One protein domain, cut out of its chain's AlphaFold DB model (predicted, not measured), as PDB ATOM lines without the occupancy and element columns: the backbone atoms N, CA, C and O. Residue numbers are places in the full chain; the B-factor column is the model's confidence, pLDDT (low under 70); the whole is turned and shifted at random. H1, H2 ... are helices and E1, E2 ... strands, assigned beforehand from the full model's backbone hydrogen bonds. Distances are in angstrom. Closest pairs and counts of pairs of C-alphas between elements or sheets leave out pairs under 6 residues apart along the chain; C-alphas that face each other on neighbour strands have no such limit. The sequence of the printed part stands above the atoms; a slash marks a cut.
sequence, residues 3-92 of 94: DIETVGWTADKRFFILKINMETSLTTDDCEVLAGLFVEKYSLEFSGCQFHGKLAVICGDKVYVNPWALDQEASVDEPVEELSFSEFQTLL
ATOM      1  N   ASP A   3     -13.823 -10.309 -11.580       83.81
ATOM      2  CA  ASP A   3     -12.625 -10.966 -11.039       83.81
ATOM      3  C   ASP A   3     -12.963 -12.254 -10.266       83.81
ATOM      4  O   ASP A   3     -12.073 -13.000  -9.878       83.81
ATOM      5  N   ILE A   4     -14.256 -12.543 -10.074       86.62
ATOM      6  CA  ILE A   4     -14.783 -13.700  -9.351       86.62
ATOM      7  C   ILE A   4     -15.666 -14.527 -10.293       86.62
ATOM      8  O   ILE A   4     -16.631 -14.031 -10.880       86.62
ATOM      9  N   GLU A   5     -15.349 -15.809 -10.397       89.12
ATOM     10  CA  GLU A   5     -16.045 -16.840 -11.153       89.12
ATOM     11  C   GLU A   5     -16.718 -17.825 -10.189       89.12
ATOM     12  O   GLU A   5     -16.115 -18.327  -9.240       89.12
ATOM     13  N   THR A   6     -17.990 -18.135 -10.436       89.00
ATOM     14  CA  THR A   6     -18.672 -19.228  -9.742       89.00
ATOM     15  C   THR A   6     -18.434 -20.531 -10.490       89.00
ATOM     16  O   THR A   6     -18.965 -20.700 -11.586       89.00
ATOM     17  N   VAL A   7     -17.704 -21.465  -9.881       89.12
ATOM     18  CA  VAL A   7     -17.485 -22.804 -10.451       89.12
ATOM     19  C   VAL A   7     -18.683 -23.710 -10.157       89.12
ATOM     20  O   VAL A   7     -19.134 -24.446 -11.032       89.12
ATOM     21  N   GLY A   8     -19.250 -23.608  -8.951       87.81
ATOM     22  CA  GLY A   8     -20.432 -24.365  -8.529       87.81
ATOM     23  C   GLY A   8     -20.146 -25.343  -7.389       87.81
ATOM     24  O   GLY A   8     -19.139 -25.229  -6.697       87.81
ATOM     25  N   TRP A   9     -21.062 -26.284  -7.165       90.19
ATOM     26  CA  TRP A   9     -20.947 -27.278  -6.094       90.19
ATOM     27  C   TRP A   9     -20.044 -28.451  -6.482       90.19
ATOM     28  O   TRP A   9     -20.066 -28.908  -7.627       90.19
ATOM     29  N   THR A  10     -19.326 -28.996  -5.502       89.38
ATOM     30  CA  THR A  10     -18.736 -30.337  -5.599       89.38
ATOM     31  C   THR A  10     -19.834 -31.394  -5.726       89.38
ATOM     32  O   THR A  10     -20.989 -31.159  -5.359       89.38
ATOM     33  N   ALA A  11     -19.491 -32.571  -6.256       86.62
ATOM     34  CA  ALA A  11     -20.466 -33.627  -6.544       86.62
ATOM     35  C   ALA A  11     -21.268 -34.074  -5.303       86.62
ATOM     36  O   ALA A  11     -22.455 -34.373  -5.405       86.62
ATOM     37  N   ASP A  12     -20.636 -34.064  -4.131       86.50
ATOM     38  CA  ASP A  12     -21.214 -34.392  -2.826       86.50
ATOM     39  C   ASP A  12     -21.860 -33.188  -2.107       86.50
ATOM     40  O   ASP A  12     -22.358 -33.323  -0.989       86.50
ATOM     41  N   LYS A  13     -21.864 -32.000  -2.730       86.31
ATOM     42  CA  LYS A  13     -22.287 -30.721  -2.128       86.31
ATOM     43  C   LYS A  13     -21.581 -30.401  -0.800       86.31
ATOM     44  O   LYS A  13     -22.156 -29.740   0.082       86.31
ATOM     45  N   ARG A  14     -20.341 -30.869  -0.643       87.56
ATOM     46  CA  ARG A  14     -19.479 -30.513   0.484       87.56
ATOM     47  C   ARG A  14     -18.977 -29.085   0.361       87.56
ATOM     48  O   ARG A  14     -19.113 -28.334   1.322       87.56
ATOM     49  N   PHE A  15     -18.507 -28.697  -0.825       90.94
ATOM     50  CA  PHE A  15     -18.030 -27.344  -1.085       90.94
ATOM     51  C   PHE A  15     -18.800 -26.649  -2.201       90.94
ATOM     52  O   PHE A  15     -19.081 -27.234  -3.248       90.94
ATOM     53  N   PHE A  16     -19.073 -25.367  -1.999       90.50
ATOM     54  CA  PHE A  16     -19.400 -24.432  -3.058       90.50
ATOM     55  C   PHE A  16     -18.138 -23.685  -3.471       90.50
ATOM     56  O   PHE A  16     -17.524 -23.008  -2.650       90.50
ATOM     57  N   ILE A  17     -17.746 -23.811  -4.734       91.81
ATOM     58  CA  ILE A  17     -16.467 -23.313  -5.224       91.81
ATOM     59  C   ILE A  17     -16.648 -21.954  -5.903       91.81
ATOM     60  O   ILE A  17     -17.358 -21.812  -6.909       91.81
ATOM     61  N   LEU A  18     -15.925 -20.972  -5.374       91.81
ATOM     62  CA  LEU A  18     -15.638 -19.699  -6.016       91.81
ATOM     63  C   LEU A  18     -14.192 -19.694  -6.482       91.81
ATOM     64  O   LEU A  18     -13.304 -20.147  -5.769       91.81
ATOM     65  N   LYS A  19     -13.943 -19.149  -7.665       91.31
ATOM     66  CA  LYS A  19     -12.601 -18.947  -8.190       91.31
ATOM     67  C   LYS A  19     -12.376 -17.466  -8.415       91.31
ATOM     68  O   LYS A  19     -13.152 -16.823  -9.111       91.31
ATOM     69  N   ILE A  20     -11.309 -16.929  -7.851       89.56
ATOM     70  CA  ILE A  20     -10.907 -15.550  -8.064       89.56
ATOM     71  C   ILE A  20      -9.759 -15.530  -9.061       89.56
ATOM     72  O   ILE A  20      -8.712 -16.143  -8.865       89.56
ATOM     73  N   ASN A  21      -9.983 -14.829 -10.164       84.31
ATOM     74  CA  ASN A  21      -9.051 -14.692 -11.271       84.31
ATOM     75  C   ASN A  21      -8.127 -13.484 -11.040       84.31
ATOM     76  O   ASN A  21      -8.002 -12.615 -11.901       84.31
ATOM     77  N   MET A  22      -7.487 -13.433  -9.867       78.38
ATOM     78  CA  MET A  22      -6.485 -12.428  -9.508       78.38
ATOM     79  C   MET A  22      -5.299 -13.085  -8.791       78.38
ATOM     80  O   MET A  22      -5.482 -14.010  -8.005       78.38
ATOM     81  N   GLU A  23      -4.079 -12.610  -9.043       68.06
ATOM     82  CA  GLU A  23      -2.882 -13.050  -8.312       68.06
ATOM     83  C   GLU A  23      -2.700 -12.202  -7.046       68.06
ATOM     84  O   GLU A  23      -1.847 -11.319  -6.982       68.06
ATOM     85  N   THR A  24      -3.538 -12.435  -6.034       72.12
ATOM     86  CA  THR A  24      -3.354 -11.849  -4.697       72.12
ATOM     87  C   THR A  24      -3.649 -12.877  -3.612       72.12
ATOM     88  O   THR A  24      -4.337 -13.865  -3.849       72.12
ATOM     89  N   SER A  25      -3.124 -12.652  -2.411       74.19
ATOM     90  CA  SER A  25      -3.541 -13.420  -1.233       74.19
ATOM     91  C   SER A  25      -4.842 -12.842  -0.688       74.19
ATOM     92  O   SER A  25      -4.987 -11.620  -0.635       74.19
ATOM     93  N   LEU A  26      -5.765 -13.717  -0.298       82.06
ATOM     94  CA  LEU A  26      -6.998 -13.324   0.377       82.06
ATOM     95  C   LEU A  26      -6.801 -13.363   1.885       82.06
ATOM     96  O   LEU A  26      -6.070 -14.204   2.410       82.06
ATOM     97  N   THR A  27      -7.480 -12.459   2.573       82.75
ATOM     98  CA  THR A  27      -7.648 -12.509   4.021       82.75
ATOM     99  C   THR A  27      -8.932 -13.256   4.391       82.75
ATOM    100  O   THR A  27      -9.790 -13.523   3.543       82.75
ATOM    101  N   THR A  28      -9.087 -13.578   5.677       78.38
ATOM    102  CA  THR A  28     -10.340 -14.113   6.231       78.38
ATOM    103  C   THR A  28     -11.519 -13.182   5.944       78.38
ATOM    104  O   THR A  28     -12.547 -13.645   5.456       78.38
ATOM    105  N   ASP A  29     -11.341 -11.874   6.152       84.00
ATOM    106  CA  ASP A  29     -12.383 -10.866   5.920       84.00
ATOM    107  C   ASP A  29     -12.833 -10.850   4.450       84.00
ATOM    108  O   ASP A  29     -14.026 -10.749   4.156       84.00
ATOM    109  N   ASP A  30     -11.897 -11.016   3.507       86.88
ATOM    110  CA  ASP A  30     -12.235 -11.116   2.082       86.88
ATOM    111  C   ASP A  30     -13.110 -12.349   1.806       86.88
ATOM    112  O   ASP A  30     -14.080 -12.276   1.047       86.88
ATOM    113  N   CYS A  31     -12.805 -13.481   2.448       82.81
ATOM    114  CA  CYS A  31     -13.587 -14.709   2.318       82.81
ATOM    115  C   CYS A  31     -14.999 -14.555   2.903       82.81
ATOM    116  O   CYS A  31     -15.956 -15.041   2.299       82.81
ATOM    117  N   GLU A  32     -15.157 -13.843   4.022       82.25
ATOM    118  CA  GLU A  32     -16.470 -13.545   4.609       82.25
ATOM    119  C   GLU A  32     -17.321 -12.648   3.706       82.25
ATOM    120  O   GLU A  32     -18.505 -12.924   3.488       82.25
ATOM    121  N   VAL A  33     -16.722 -11.603   3.125       85.94
ATOM    122  CA  VAL A  33     -17.407 -10.722   2.168       85.94
ATOM    123  C   VAL A  33     -17.875 -11.521   0.954       85.94
ATOM    124  O   VAL A  33     -19.025 -11.388   0.527       85.94
ATOM    125  N   LEU A  34     -17.014 -12.389   0.416       85.69
ATOM    126  CA  LEU A  34     -17.370 -13.278  -0.687       85.69
ATOM    127  C   LEU A  34     -18.507 -14.214  -0.293       85.69
ATOM    128  O   LEU A  34     -19.477 -14.330  -1.037       85.69
ATOM    129  N   ALA A  35     -18.441 -14.833   0.882       81.31
ATOM    130  CA  ALA A  35     -19.514 -15.684   1.367       81.31
ATOM    131  C   ALA A  35     -20.842 -14.916   1.406       81.31
ATOM    132  O   ALA A  35     -21.810 -15.364   0.791       81.31
ATOM    133  N   GLY A  36     -20.859 -13.712   1.984       82.12
ATOM    134  CA  GLY A  36     -22.033 -12.839   2.025       82.12
ATOM    135  C   GLY A  36     -22.627 -12.532   0.645       82.12
ATOM    136  O   GLY A  36     -23.844 -12.613   0.474       82.12
ATOM    137  N   LEU A  37     -21.786 -12.267  -0.365       83.56
ATOM    138  CA  LEU A  37     -22.234 -12.006  -1.744       83.56
ATOM    139  C   LEU A  37     -22.979 -13.194  -2.368       83.56
ATOM    140  O   LEU A  37     -23.893 -13.004  -3.173       83.56
ATOM    141  N   PHE A  38     -22.589 -14.423  -2.027       80.94
ATOM    142  CA  PHE A  38     -23.182 -15.630  -2.605       80.94
ATOM    143  C   PHE A  38     -24.254 -16.270  -1.716       80.94
ATOM    144  O   PHE A  38     -25.115 -16.970  -2.254       80.94
ATOM    145  N   VAL A  39     -24.287 -15.980  -0.410       80.88
ATOM    146  CA  VAL A  39     -25.369 -16.403   0.495       80.88
ATOM    147  C   VAL A  39     -26.716 -15.988  -0.064       80.88
ATOM    148  O   VAL A  39     -27.603 -16.825  -0.163       80.88
ATOM    149  N   GLU A  40     -26.879 -14.728  -0.474       75.31
ATOM    150  CA  GLU A  40     -28.168 -14.239  -0.976       75.31
ATOM    151  C   GLU A  40     -28.654 -15.081  -2.166       75.31
ATOM    152  O   GLU A  40     -29.806 -15.523  -2.200       75.31
ATOM    153  N   LYS A  41     -27.736 -15.406  -3.083       78.62
ATOM    154  CA  LYS A  41     -27.999 -16.184  -4.299       78.62
ATOM    155  C   LYS A  41     -28.364 -17.650  -4.030       78.62
ATOM    156  O   LYS A  41     -29.130 -18.218  -4.805       78.62
ATOM    157  N   TYR A  42     -27.833 -18.260  -2.969       77.19
ATOM    158  CA  TYR A  42     -28.030 -19.686  -2.648       77.19
ATOM    159  C   TYR A  42     -28.776 -19.934  -1.326       77.19
ATOM    160  O   TYR A  42     -28.871 -21.073  -0.866       77.19
ATOM    161  N   SER A  43     -29.361 -18.882  -0.751       69.81
ATOM    162  CA  SER A  43     -30.048 -18.870   0.551       69.81
ATOM    163  C   SER A  43     -31.226 -19.843   0.664       69.81
ATOM    164  O   SER A  43     -31.650 -20.182   1.767       69.81
ATOM    165  N   LEU A  44     -31.756 -20.314  -0.468       78.31
ATOM    166  CA  LEU A  44     -32.848 -21.287  -0.512       78.31
ATOM    167  C   LEU A  44     -32.410 -22.709  -0.126       78.31
ATOM    168  O   LEU A  44     -33.248 -23.488   0.320       78.31
ATOM    169  N   GLU A  45     -31.130 -23.057  -0.303       76.12
ATOM    170  CA  GLU A  45     -30.596 -24.386   0.043       76.12
ATOM    171  C   GLU A  45     -29.869 -24.400   1.396       76.12
ATOM    172  O   GLU A  45     -29.812 -25.443   2.047       76.12
ATOM    173  N   PHE A  46     -29.331 -23.257   1.834       76.94
ATOM    174  CA  PHE A  46     -28.526 -23.140   3.052       76.94
ATOM    175  C   PHE A  46     -28.786 -21.803   3.749       76.94
ATOM    176  O   PHE A  46     -28.877 -20.768   3.093       76.94
ATOM    177  N   SER A  47     -28.856 -21.801   5.083       73.75
ATOM    178  CA  SER A  47     -29.082 -20.576   5.860       73.75
ATOM    179  C   SER A  47     -27.797 -20.051   6.503       73.75
ATOM    180  O   SER A  47     -27.149 -20.775   7.265       73.75
ATOM    181  N   GLY A  48     -27.481 -18.773   6.267       77.38
ATOM    182  CA  GLY A  48     -26.453 -18.018   6.997       77.38
ATOM    183  C   GLY A  48     -25.103 -18.738   7.083       77.38
ATOM    184  O   GLY A  48     -24.536 -19.128   6.061       77.38
ATOM    185  N   CYS A  49     -24.619 -18.962   8.310       79.56
ATOM    186  CA  CYS A  49     -23.309 -19.557   8.596       79.56
ATOM    187  C   CYS A  49     -23.108 -20.956   7.992       79.56
ATOM    188  O   CYS A  49     -21.975 -21.354   7.744       79.56
ATOM    189  N   GLN A  50     -24.180 -21.703   7.695       81.88
ATOM    190  CA  GLN A  50     -24.044 -23.008   7.038       81.88
ATOM    191  C   GLN A  50     -23.508 -22.893   5.610       81.88
ATOM    192  O   GLN A  50     -22.777 -23.775   5.169       81.88
ATOM    193  N   PHE A  51     -23.863 -21.829   4.882       85.19
ATOM    194  CA  PHE A  51     -23.306 -21.599   3.549       85.19
ATOM    195  C   PHE A  51     -21.845 -21.154   3.647       85.19
ATOM    196  O   PHE A  51     -21.004 -21.664   2.911       85.19
ATOM    197  N   HIS A  52     -21.529 -20.268   4.600       83.94
ATOM    198  CA  HIS A  52     -20.150 -19.851   4.876       83.94
ATOM    199  C   HIS A  52     -19.260 -21.062   5.187       83.94
ATOM    200  O   HIS A  52     -18.187 -21.218   4.611       83.94
ATOM    201  N   GLY A  53     -19.748 -21.978   6.026       85.62
ATOM    202  CA  GLY A  53     -19.062 -23.216   6.388       85.62
ATOM    203  C   GLY A  53     -18.939 -24.241   5.258       85.62
ATOM    204  O   GLY A  53     -18.381 -25.301   5.489       85.62
ATOM    205  N   LYS A  54     -19.466 -23.972   4.061       88.62
ATOM    206  CA  LYS A  54     -19.332 -24.830   2.874       88.62
ATOM    207  C   LYS A  54     -18.613 -24.135   1.724       88.62
ATOM    208  O   LYS A  54     -18.545 -24.681   0.629       88.62
ATOM    209  N   LEU A  55     -18.110 -22.924   1.922       90.38
ATOM    210  CA  LEU A  55     -17.454 -22.182   0.859       90.38
ATOM    211  C   LEU A  55     -16.003 -22.650   0.686       90.38
ATOM    212  O   LEU A  55     -15.269 -22.766   1.663       90.38
ATOM    213  N   ALA A  56     -15.595 -22.873  -0.562       93.12
ATOM    214  CA  ALA A  56     -14.197 -22.992  -0.954       93.12
ATOM    215  C   ALA A  56     -13.855 -21.874  -1.939       93.12
ATOM    216  O   ALA A  56     -14.501 -21.736  -2.982       93.12
ATOM    217  N   VAL A  57     -12.840 -21.076  -1.620       92.56
ATOM    218  CA  VAL A  57     -12.397 -19.960  -2.460       92.56
ATOM    219  C   VAL A  57     -11.022 -20.274  -3.028       92.56
ATOM    220  O   VAL A  57     -10.051 -20.384  -2.293       92.56
ATOM    221  N   ILE A  58     -10.934 -20.413  -4.345       92.31
ATOM    222  CA  ILE A  58      -9.692 -20.673  -5.069       92.31
ATOM    223  C   ILE A  58      -9.122 -19.339  -5.540       92.31
ATOM    224  O   ILE A  58      -9.798 -18.608  -6.261       92.31
ATOM    225  N   CYS A  59      -7.880 -19.038  -5.182       90.62
ATOM    226  CA  CYS A  59      -7.170 -17.841  -5.620       90.62
ATOM    227  C   CYS A  59      -5.738 -18.227  -5.999       90.62
ATOM    228  O   CYS A  59      -4.940 -18.597  -5.139       90.62
ATOM    229  N   GLY A  60      -5.417 -18.198  -7.295       86.81
ATOM    230  CA  GLY A  60      -4.149 -18.741  -7.790       86.81
ATOM    231  C   GLY A  60      -4.017 -20.244  -7.509       86.81
ATOM    232  O   GLY A  60      -4.856 -21.035  -7.941       86.81
ATOM    233  N   ASP A  61      -2.957 -20.633  -6.802       88.06
ATOM    234  CA  ASP A  61      -2.661 -22.002  -6.358       88.06
ATOM    235  C   ASP A  61      -3.164 -22.316  -4.937       88.06
ATOM    236  O   ASP A  61      -2.981 -23.436  -4.447       88.06
ATOM    237  N   LYS A  62      -3.822 -21.348  -4.295       90.56
ATOM    238  CA  LYS A  62      -4.330 -21.442  -2.928       90.56
ATOM    239  C   LYS A  62      -5.831 -21.671  -2.901       90.56
ATOM    240  O   LYS A  62      -6.570 -21.190  -3.765       90.56
ATOM    241  N   VAL A  63      -6.282 -22.379  -1.877       92.75
ATOM    242  CA  VAL A  63      -7.691 -22.634  -1.597       92.75
ATOM    243  C   VAL A  63      -7.975 -22.299  -0.143       92.75
ATOM    244  O   VAL A  63      -7.319 -22.820   0.750       92.75
ATOM    245  N   TYR A  64      -8.964 -21.445   0.088       92.38
ATOM    246  CA  TYR A  64      -9.411 -21.038   1.415       92.38
ATOM    247  C   TYR A  64     -10.728 -21.735   1.741       92.38
ATOM    248  O   TYR A  64     -11.681 -21.648   0.960       92.38
ATOM    249  N   VAL A  65     -10.780 -22.432   2.873       91.12
ATOM    250  CA  VAL A  65     -11.967 -23.170   3.332       91.12
ATOM    251  C   VAL A  65     -12.183 -22.960   4.821       91.12
ATOM    252  O   VAL A  65     -11.232 -22.764   5.567       91.12
ATOM    253  N   ASN A  66     -13.428 -23.042   5.280       88.25
ATOM    254  CA  ASN A  66     -13.687 -23.112   6.716       88.25
ATOM    255  C   ASN A  66     -13.406 -24.531   7.242       88.25
ATOM    256  O   ASN A  66     -13.881 -25.487   6.619       88.25
ATOM    257  N   PRO A  67     -12.734 -24.692   8.399       86.75
ATOM    258  CA  PRO A  67     -12.475 -26.001   9.004       86.75
ATOM    259  C   PRO A  67     -13.742 -26.831   9.223       86.75
ATOM    260  O   PRO A  67     -13.728 -28.039   9.023       86.75
ATOM    261  N   TRP A  68     -14.878 -26.186   9.505       85.19
ATOM    262  CA  TRP A  68     -16.195 -26.834   9.580       85.19
ATOM    263  C   TRP A  68     -16.580 -27.651   8.333       85.19
ATOM    264  O   TRP A  68     -17.277 -28.663   8.417       85.19
ATOM    265  N   ALA A  69     -16.134 -27.220   7.151       83.50
ATOM    266  CA  ALA A  69     -16.356 -27.946   5.900       83.50
ATOM    267  C   ALA A  69     -15.555 -29.260   5.840       83.50
ATOM    268  O   ALA A  69     -15.892 -30.191   5.093       83.50
ATOM    269  N   LEU A  70     -14.455 -29.310   6.591       84.44
ATOM    270  CA  LEU A  70     -13.539 -30.436   6.692       84.44
ATOM    271  C   LEU A  70     -13.965 -31.384   7.813       84.44
ATOM    272  O   LEU A  70     -14.026 -32.590   7.572       84.44
ATOM    273  N   ASP A  71     -14.330 -30.826   8.964       83.44
ATOM    274  CA  ASP A  71     -14.706 -31.527  10.185       83.44
ATOM    275  C   ASP A  71     -15.989 -30.932  10.792       83.44
ATOM    276  O   ASP A  71     -16.032 -29.768  11.186       83.44
ATOM    277  N   GLN A  72     -17.038 -31.753  10.906       75.88
ATOM    278  CA  GLN A  72     -18.322 -31.351  11.499       75.88
ATOM    279  C   GLN A  72     -18.262 -31.177  13.026       75.88
ATOM    280  O   GLN A  72     -19.288 -30.872  13.634       75.88
ATOM    281  N   GLU A  73     -17.113 -31.409  13.661       85.00
ATOM    282  CA  GLU A  73     -16.892 -31.092  15.074       85.00
ATOM    283  C   GLU A  73     -16.267 -29.701  15.294       85.00
ATOM    284  O   GLU A  73     -16.308 -29.201  16.419       85.00
ATOM    285  N   ALA A  74     -15.733 -29.056  14.246       81.25
ATOM    286  CA  ALA A  74     -15.165 -27.702  14.322       81.25
ATOM    287  C   ALA A  74     -16.252 -26.632  14.579       81.25
ATOM    288  O   ALA A  74     -17.435 -26.935  14.645       81.25
ATOM    289  N   SER A  75     -15.920 -25.352  14.743       83.38
ATOM    290  CA  SER A  75     -16.943 -24.287  14.683       83.38
ATOM    291  C   SER A  75     -17.035 -23.680  13.283       83.38
ATOM    292  O   SER A  75     -16.034 -23.538  12.588       83.38
ATOM    293  N   VAL A  76     -18.232 -23.236  12.885       78.62
ATOM    294  CA  VAL A  76     -18.414 -22.400  11.679       78.62
ATOM    295  C   VAL A  76     -17.696 -21.050  11.775       78.62
ATOM    296  O   VAL A  76     -17.468 -20.429  10.744       78.62
ATOM    297  N   ASP A  77     -17.354 -20.620  12.993       78.88
ATOM    298  CA  ASP A  77     -16.637 -19.371  13.281       78.88
ATOM    299  C   ASP A  77     -15.114 -19.572  13.404       78.88
ATOM    300  O   ASP A  77     -14.390 -18.647  13.778       78.88
ATOM    301  N   GLU A  78     -14.611 -20.789  13.170       82.56
ATOM    302  CA  GLU A  78     -13.167 -21.007  13.133       82.56
ATOM    303  C   GLU A  78     -12.527 -20.273  11.950       82.56
ATOM    304  O   GLU A  78     -13.151 -20.125  10.898       82.56
ATOM    305  N   PRO A  79     -11.280 -19.794  12.111       84.38
ATOM    306  CA  PRO A  79     -10.593 -19.084  11.046       84.38
ATOM    307  C   PRO A  79     -10.451 -19.965   9.805       84.38
ATOM    308  O   PRO A  79     -10.206 -21.166   9.910       84.38
ATOM    309  N   VAL A  80     -10.548 -19.340   8.628       88.31
ATOM    310  CA  VAL A  80     -10.326 -20.031   7.356       88.31
ATOM    311  C   VAL A  80      -8.942 -20.676   7.321       88.31
ATOM    312  O   VAL A  80      -7.936 -20.086   7.721       88.31
ATOM    313  N   GLU A  81      -8.905 -21.892   6.804       90.00
ATOM    314  CA  GLU A  81      -7.694 -22.647   6.548       90.00
ATOM    315  C   GLU A  81      -7.246 -22.421   5.101       90.00
ATOM    316  O   GLU A  81      -8.058 -22.441   4.171       90.00
ATOM    317  N   GLU A  82      -5.947 -22.183   4.920       92.12
ATOM    318  CA  GLU A  82      -5.310 -22.089   3.607       92.12
ATOM    319  C   GLU A  82      -4.722 -23.455   3.242       92.12
ATOM    320  O   GLU A  82      -3.866 -23.986   3.946       92.12
ATOM    321  N   LEU A  83      -5.165 -23.995   2.113       92.00
ATOM    322  CA  LEU A  83      -4.693 -25.242   1.524       92.00
ATOM    323  C   LEU A  83      -4.060 -24.959   0.162       92.00
ATOM    324  O   LEU A  83      -4.468 -24.039  -0.553       92.00
ATOM    325  N   SER A  84      -3.122 -25.798  -0.266       92.38
ATOM    326  CA  SER A  84      -2.742 -25.834  -1.679       92.38
ATOM    327  C   SER A  84      -3.860 -26.446  -2.526       92.38
ATOM    328  O   SER A  84      -4.635 -27.299  -2.079       92.38
ATOM    329  N   PHE A  85      -3.909 -26.082  -3.808       90.31
ATOM    330  CA  PHE A  85      -4.854 -26.684  -4.747       90.31
ATOM    331  C   PHE A  85      -4.721 -28.217  -4.822       90.31
ATOM    332  O   PHE A  85      -5.727 -28.911  -4.948       90.31
ATOM    333  N   SER A  86      -3.510 -28.768  -4.678       90.81
ATOM    334  CA  SER A  86      -3.289 -30.221  -4.676       90.81
ATOM    335  C   SER A  86      -3.853 -30.911  -3.429       90.81
ATOM    336  O   SER A  86      -4.394 -32.016  -3.524       90.81
ATOM    337  N   GLU A  87      -3.730 -30.287  -2.255       92.88
ATOM    338  CA  GLU A  87      -4.337 -30.798  -1.018       92.88
ATOM    339  C   GLU A  87      -5.858 -30.784  -1.139       92.88
ATOM    340  O   GLU A  87      -6.514 -31.797  -0.891       92.88
ATOM    341  N   PHE A  88      -6.414 -29.683  -1.649       91.81
ATOM    342  CA  PHE A  88      -7.845 -29.578  -1.901       91.81
ATOM    343  C   PHE A  88      -8.342 -30.625  -2.908       91.81
ATOM    344  O   PHE A  88      -9.349 -31.284  -2.669       91.81
ATOM    345  N   GLN A  89      -7.613 -30.870  -4.000       89.19
ATOM    346  CA  GLN A  89      -7.955 -31.939  -4.945       89.19
ATOM    347  C   GLN A  89      -7.959 -33.324  -4.294       89.19
ATOM    348  O   GLN A  89      -8.785 -34.163  -4.647       89.19
ATOM    349  N   THR A  90      -7.061 -33.576  -3.346       89.62
ATOM    350  CA  THR A  90      -7.042 -34.844  -2.605       89.62
ATOM    351  C   THR A  90      -8.290 -34.977  -1.729       89.62
ATOM    352  O   THR A  90      -8.882 -36.050  -1.678       89.62
ATOM    353  N   LEU A  91      -8.751 -33.882  -1.115       86.25
ATOM    354  CA  LEU A  91      -9.997 -33.846  -0.340       86.25
ATOM    355  C   LEU A  91     -11.254 -34.071  -1.190       86.25
ATOM    356  O   LEU A  91     -12.217 -34.636  -0.686       86.25
ATOM    357  N   LEU A  92     -11.258 -33.637  -2.453       84.25
ATOM    358  CA  LEU A  92     -12.399 -33.827  -3.361       84.25
ATOM    359  C   LEU A  92     -12.515 -35.249  -3.925       84.25
ATOM    360  O   LEU A  92     -13.579 -35.619  -4.417       84.25
TER     361      LEU A  92
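This is residues 3 to 92 of the 94 residues of an uncharacterized protein of Acinetobacter baumannii (strain 1295743) (UniProt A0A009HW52). A strongly twisted sheet of five strands has the longest helix, H1, slantwise over one face and the shorter H4 along E4 on the opposite face. Little H2 packs on H1, and little H3 only grazes the sheet. The 90 printed residues hold E1, E2, H1, H2, E3, E4, H3, E5 and H4 in that order; the mixed sheet runs E1 E2 E3 E4 E5. The class is mixed, helices and strands; the whole is compact, radius of gyration of the C-alphas 11.9 A, spanning 31 by 26 by 25 A.

Find C-alpha 4 at (-14.783, -13.700, -9.351), where E1, residues 4 to 9, begins its 15.3 A. Then come E2, residues 16 to 20, 13.3 A, and H1, residues 28 to 42, 20.6 A. Read on through H2, 49 to 52, E3, 55 to 59, 12.9 A, E4, 62 to 65, H3, 67 to 70, and E5, 81 to 84. H4, residues 85 to 92, ends at C-alpha 92 (-12.399, -33.827, -3.361).

Hairpin E1 and E2 is antiparallel, with N 5 and O 19 at 2.7 A. E2 and E3 are parallel, N 18 to O 56 2.9 A; with H1 and H2 between, they make a strand-helix-strand unit, two parallel neighbours joined through helices, its crossover right-handed. Hairpin E3 and E4 is antiparallel, N 64 to O 57 2.8 A, as are E4 and E5, N 63 to O 83 2.8 A. H1's height over the sheet is 9.0 A, and H4's is 9.6 A. H1 touches H2, closest C-alphas Ala 35 and His 52, 5.5 A. In H4 every O i to N i+4 pair is within hydrogen-bond range, in H1 9 of 11; H2 and H3 are too short for one.

Asp 3 and Glu 73 have the farthest C-alphas, 33.2 A apart. The printed part has no cut and no long link; pLDDT is under 70 at residues 23 and 43.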